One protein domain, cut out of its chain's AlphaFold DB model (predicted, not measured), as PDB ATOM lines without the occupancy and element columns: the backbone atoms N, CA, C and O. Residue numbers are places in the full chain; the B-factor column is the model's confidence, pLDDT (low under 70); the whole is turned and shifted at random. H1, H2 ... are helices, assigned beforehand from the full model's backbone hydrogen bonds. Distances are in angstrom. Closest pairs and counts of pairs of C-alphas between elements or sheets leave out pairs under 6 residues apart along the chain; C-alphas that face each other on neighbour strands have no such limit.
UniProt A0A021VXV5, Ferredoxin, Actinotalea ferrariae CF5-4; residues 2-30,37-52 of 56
ATOM      1  N   GLU A   2     187.743 162.803 233.435       88.81
ATOM      2  CA  GLU A   2     188.426 164.026 233.878       88.81
ATOM      3  C   GLU A   2     188.380 164.110 235.408       88.81
ATOM      4  O   GLU A   2     187.415 163.660 236.018       88.81
ATOM      5  N   ALA A   3     189.444 164.632 236.021       93.88
ATOM      6  CA  ALA A   3     189.589 164.727 237.479       93.88
ATOM      7  C   ALA A   3     189.893 166.155 237.962       93.88
ATOM      8  O   ALA A   3     189.933 166.406 239.161       93.88
ATOM      9  N   ILE A   4     190.123 167.085 237.032       95.94
ATOM     10  CA  ILE A   4     190.461 168.478 237.321       95.94
ATOM     11  C   ILE A   4     189.349 169.340 236.740       95.94
ATOM     12  O   ILE A   4     189.077 169.274 235.543       95.94
ATOM     13  N   TYR A   5     188.739 170.139 237.606       96.00
ATOM     14  CA  TYR A   5     187.618 171.016 237.298       96.00
ATOM     15  C   TYR A   5     187.900 172.407 237.863       96.00
ATOM     16  O   TYR A   5     188.612 172.538 238.864       96.00
ATOM     17  N   TYR A   6     187.329 173.442 237.245       96.56
ATOM     18  CA  TYR A   6     187.136 174.710 237.945       96.56
ATOM     19  C   TYR A   6     186.133 174.502 239.083       96.56
ATOM     20  O   TYR A   6     185.299 173.602 239.011       96.56
ATOM     21  N   GLU A   7     186.217 175.309 240.142       93.81
ATOM     22  CA  GLU A   7     185.411 175.102 241.355       93.81
ATOM     23  C   GLU A   7     183.898 175.122 241.093       93.81
ATOM     24  O   GLU A   7     183.170 174.306 241.656       93.81
ATOM     25  N   ASP A   8     183.452 175.969 240.166       95.19
ATOM     26  CA  ASP A   8     182.045 176.079 239.766       95.19
ATOM     27  C   ASP A   8     181.572 174.917 238.870       95.19
ATOM     28  O   ASP A   8     180.371 174.675 238.744       95.19
ATOM     29  N   ASP A   9     182.509 174.177 238.269       96.69
ATOM     30  CA  ASP A   9     182.240 173.100 237.311       96.69
ATOM     31  C   ASP A   9     182.390 171.701 237.934       96.69
ATOM     32  O   ASP A   9     182.289 170.693 237.227       96.69
ATOM     33  N   VAL A  10     182.635 171.603 239.247       95.00
ATOM     34  CA  VAL A  10     182.752 170.312 239.938       95.00
ATOM     35  C   VAL A  10     181.400 169.585 239.894       95.00
ATOM     36  O   VAL A  10     180.411 170.082 240.441       95.00
ATOM     37  N   PRO A  11     181.323 168.379 239.300       96.19
ATOM     38  CA  PRO A  11     180.088 167.607 239.278       96.19
ATOM     39  C   PRO A  11     179.554 167.343 240.687       96.19
ATOM     40  O   PRO A  11     180.315 167.024 241.599       96.19
ATOM     41  N   ALA A  12     178.232 167.411 240.861       95.50
ATOM     42  CA  ALA A  12     177.599 167.329 242.180       95.50
ATOM     43  C   ALA A  12     177.997 166.069 242.973       95.50
ATOM     44  O   ALA A  12     178.214 166.150 244.184       95.50
ATOM     45  N   GLN A  13     178.163 164.927 242.294       94.56
ATOM     46  CA  GLN A  13     178.604 163.669 242.910       94.56
ATOM     47  C   GLN A  13     180.029 163.712 243.491       94.56
ATOM     48  O   GLN A  13     180.403 162.815 244.240       94.56
ATOM     49  N   TRP A  14     180.824 164.723 243.137       95.25
ATOM     50  CA  TRP A  14     182.201 164.923 243.590       95.25
ATOM     51  C   TRP A  14     182.390 166.241 244.351       95.25
ATOM     52  O   TRP A  14     183.519 166.637 244.620       95.25
ATOM     53  N   SER A  15     181.301 166.907 244.738       95.00
ATOM     54  CA  SER A  15     181.345 168.191 245.454       95.00
ATOM     55  C   SER A  15     182.180 168.146 246.745       95.00
ATOM     56  O   SER A  15     182.870 169.111 247.068       95.00
ATOM     57  N   GLU A  16     182.210 167.009 247.446       96.00
ATOM     58  CA  GLU A  16     183.013 166.830 248.666       96.00
ATOM     59  C   GLU A  16     184.532 166.871 248.420       96.00
ATOM     60  O   GLU A  16     185.294 167.195 249.334       96.00
ATOM     61  N   TYR A  17     184.995 166.618 247.190       96.81
ATOM     62  CA  TYR A  17     186.423 166.674 246.860       96.81
ATOM     63  C   TYR A  17     186.976 168.101 246.848       96.81
ATOM     64  O   TYR A  17     188.172 168.280 247.062       96.81
ATOM     65  N   TYR A  18     186.133 169.126 246.670       96.62
ATOM     66  CA  TYR A  18     186.571 170.513 246.853       96.62
ATOM     67  C   TYR A  18     187.049 170.741 248.289       96.62
ATOM     68  O   TYR A  18     188.158 171.222 248.516       96.62
ATOM     69  N   LYS A  19     186.239 170.312 249.262       96.19
ATOM     70  CA  LYS A  19     186.573 170.405 250.685       96.19
ATOM     71  C   LYS A  19     187.846 169.621 251.007       96.19
ATOM     72  O   LYS A  19     188.741 170.168 251.638       96.19
ATOM     73  N   ALA A  20     187.956 168.388 250.511       97.31
ATOM     74  CA  ALA A  20     189.152 167.570 250.712       97.31
ATOM     75  C   ALA A  20     190.428 168.220 250.150       97.31
ATOM     76  O   ALA A  20     191.469 168.161 250.800       97.31
ATOM     77  N   ASN A  21     190.349 168.871 248.983       96.44
ATOM     78  CA  ASN A  21     191.480 169.602 248.402       96.44
ATOM     79  C   ASN A  21     191.936 170.768 249.283       96.44
ATOM     80  O   ASN A  21     193.135 170.999 249.404       96.44
ATOM     81  N   VAL A  22     190.998 171.510 249.879       95.94
ATOM     82  CA  VAL A  22     191.324 172.632 250.769       95.94
ATOM     83  C   VAL A  22     191.913 172.117 252.084       95.94
ATOM     84  O   VAL A  22     193.007 172.530 252.464       95.94
ATOM     85  N   GLU A  23     191.227 171.181 252.743       97.25
ATOM     86  CA  GLU A  23     191.582 170.710 254.090       97.25
ATOM     87  C   GLU A  23     192.868 169.868 254.120       97.25
ATOM     88  O   GLU A  23     193.533 169.803 255.152       97.25
ATOM     89  N   PHE A  24     193.305 169.296 252.989       96.62
ATOM     90  CA  PHE A  24     194.630 168.668 252.878       96.62
ATOM     91  C   PHE A  24     195.768 169.606 253.328       96.62
ATOM     92  O   PHE A  24     196.773 169.168 253.892       96.62
ATOM     93  N   PHE A  25     195.610 170.915 253.109       96.19
ATOM     94  CA  PHE A  25     196.618 171.911 253.456       96.19
ATOM     95  C   PHE A  25     196.492 172.463 254.879       96.19
ATOM     96  O   PHE A  25     197.355 173.246 255.275       96.19
ATOM     97  N   ASP A  26     195.510 172.054 255.686       95.44
ATOM     98  CA  ASP A  26     195.309 172.611 257.035       95.44
ATOM     99  C   ASP A  26     196.542 172.426 257.935       95.44
ATOM    100  O   ASP A  26     196.893 173.309 258.721       95.44
ATOM    101  N   VAL A  27     197.248 171.301 257.780       90.88
ATOM    102  CA  VAL A  27     198.483 171.005 258.526       90.88
ATOM    103  C   VAL A  27     199.750 171.512 257.828       90.88
ATOM    104  O   VAL A  27     200.788 171.665 258.470       90.88
ATOM    105  N   LEU A  28     199.680 171.778 256.520       93.00
ATOM    106  CA  LEU A  28     200.821 172.179 255.686       93.00
ATOM    107  C   LEU A  28     200.935 173.700 255.520       93.00
ATOM    108  O   LEU A  28     202.015 174.218 255.227       93.00
ATOM    109  N   GLY A  29     199.825 174.423 255.676       94.19
ATOM    110  CA  GLY A  29     199.700 175.827 255.310       94.19
ATOM    111  C   GLY A  29     199.881 176.046 253.805       94.19
ATOM    112  O   GLY A  29     199.393 175.281 252.979       94.19
ATOM    113  N   SER A  30     200.607 177.107 253.435       93.69
ATOM    114  CA  SER A  30     200.913 177.432 252.035       93.69
ATOM    115  C   SER A  30     202.415 177.279 251.755       93.69
ATOM    116  O   SER A  30     203.181 178.235 251.902       93.69
ATOM    117  N   LEU A  37     208.272 169.244 248.777       91.06
ATOM    118  CA  LEU A  37     207.597 168.454 249.804       91.06
ATOM    119  C   LEU A  37     207.631 166.956 249.496       91.06
ATOM    120  O   LEU A  37     207.816 166.164 250.409       91.06
ATOM    121  N   GLY A  38     207.522 166.583 248.217       92.12
ATOM    122  CA  GLY A  38     207.387 165.178 247.832       92.12
ATOM    123  C   GLY A  38     206.001 164.623 248.174       92.12
ATOM    124  O   GLY A  38     205.019 165.363 248.181       92.12
ATOM    125  N   GLU A  39     205.930 163.314 248.407       94.88
ATOM    126  CA  GLU A  39     204.724 162.632 248.884       94.88
ATOM    127  C   GLU A  39     204.447 162.988 250.351       94.88
ATOM    128  O   GLU A  39     205.373 163.091 251.159       94.88
ATOM    129  N   ILE A  40     203.171 163.150 250.695       94.81
ATOM    130  CA  ILE A  40     202.713 163.392 252.061       94.81
ATOM    131  C   ILE A  40     201.618 162.375 252.364       94.81
ATOM    132  O   ILE A  40     200.559 162.411 251.743       94.81
ATOM    133  N   ASP A  41     201.868 161.515 253.347       95.19
ATOM    134  CA  ASP A  41     200.910 160.522 253.843       95.19
ATOM    135  C   ASP A  41     199.878 161.192 254.771       95.19
ATOM    136  O   ASP A  41     199.922 161.081 256.001       95.19
ATOM    137  N   HIS A  42     199.016 162.024 254.178       94.94
ATOM    138  CA  HIS A  42     197.985 162.787 254.886       94.94
ATOM    139  C   HIS A  42     196.712 162.953 254.051       94.94
ATOM    140  O   HIS A  42     196.196 164.057 253.868       94.94
ATOM    141  N   ASP A  43     196.203 161.844 253.523       96.69
ATOM    142  CA  ASP A  43     194.954 161.856 252.773       96.69
ATOM    143  C   ASP A  43     193.777 162.316 253.644       96.69
ATOM    144  O   ASP A  43     193.602 161.898 254.793       96.69
ATOM    145  N   HIS A  44     192.918 163.156 253.067       97.69
ATOM    146  CA  HIS A  44     191.678 163.572 253.714       97.69
ATOM    147  C   HIS A  44     190.785 162.345 254.014       97.69
ATOM    148  O   HIS A  44     190.715 161.436 253.178       97.69
ATOM    149  N   PRO A  45     190.025 162.302 255.134       96.81
ATOM    150  CA  PRO A  45     189.258 161.118 255.541       96.81
ATOM    151  C   PRO A  45     188.341 160.513 254.471       96.81
ATOM    152  O   PRO A  45     188.193 159.294 254.417       96.81
ATOM    153  N   ILE A  46     187.745 161.336 253.600       96.19
ATOM    154  CA  ILE A  46     186.896 160.828 252.507       96.19
ATOM    155  C   ILE A  46     187.683 160.007 251.481       96.19
ATOM    156  O   ILE A  46     187.121 159.070 250.929       96.19
ATOM    157  N   VAL A  47     188.953 160.353 251.232       96.12
ATOM    158  CA  VAL A  47     189.839 159.664 250.283       96.12
ATOM    159  C   VAL A  47     190.391 158.401 250.933       96.12
ATOM    160  O   VAL A  47     190.284 157.323 250.355       96.12
ATOM    161  N   ALA A  48     190.875 158.510 252.174       96.12
ATOM    162  CA  ALA A  48     191.408 157.383 252.940       96.12
ATOM    163  C   ALA A  48     190.372 156.266 253.184       96.12
ATOM    164  O   ALA A  48     190.729 155.099 253.335       96.12
ATOM    165  N   ALA A  49     189.079 156.610 253.227       96.12
ATOM    166  CA  ALA A  49     187.990 155.652 253.403       96.12
ATOM    167  C   ALA A  49     187.539 154.961 252.103       96.12
ATOM    168  O   ALA A  49     186.711 154.045 252.165       96.12
ATOM    169  N   LEU A  50     188.024 155.385 250.929       94.44
ATOM    170  CA  LEU A  50     187.624 154.762 249.669       94.44
ATOM    171  C   LEU A  50     188.135 153.315 249.614       94.44
ATOM    172  O   LEU A  50     189.290 153.048 249.951       94.44
ATOM    173  N   PRO A  51     187.310 152.359 249.150       94.94
ATOM    174  CA  PRO A  51     187.813 151.025 248.867       94.94
ATOM    175  C   PRO A  51     188.867 151.105 247.751       94.94
ATOM    176  O   PRO A  51     188.811 152.031 246.938       94.94
ATOM    177  N   PRO A  52     189.782 150.125 247.646       94.12
ATOM    178  CA  PRO A  52     190.713 150.048 246.529       94.12
ATOM    179  C   PRO A  52     189.977 150.171 245.192       94.12
ATOM    180  O   PRO A  52     189.169 149.316 244.826       94.12
TER     181      PRO A  52
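This is residues 2 to 30 and 37 to 52 of the 56 residues of the protein "Ferredoxin" of Actinotalea ferrariae CF5-4 (UniProt A0A021VXV5). This is a loose piece with little regular structure, mostly loop: one short helix, H1, lies in the middle, the looped stretch of residues 2 to 15 leads into its first end, and a still shorter helix, H2, lies near it. The printed part has 45 residues with two named helices, H1 then H2, and no named strand; it is all helix by class, though the helices hold only 12 residues. The radius of gyration of the C-alphas is 11.7 A, and the spans are 28 by 28 by 16 A.

Find C-alpha 16 at (183.013, 166.830, 248.666); from there H1, residues 16 to 23, runs 10.9 A to C-alpha 23 at (191.582, 170.710, 254.090). H2, residues 45 to 48, ends at C-alpha 48, (191.408, 157.383, 252.940).

Look at Ala 20 and Ile 46, the closest C-alphas of H1 and H2, 7.3 A apart: the helices are close but not clearly touching. In H1 every O i to N i+4 pair is within hydrogen-bond range; H2 is too short for such a pair, and 0 of its 1 O i to N i+3 pair is within range.

The farthest C-alphas, of Ala 12 and Leu 37, are 31.0 A apart. Residues 31 to 36, in the link from H1 to H2, are not printed; C-alphas 30 and 37 are 11.4 A apart across this cut. No printed residue has pLDDT under 70.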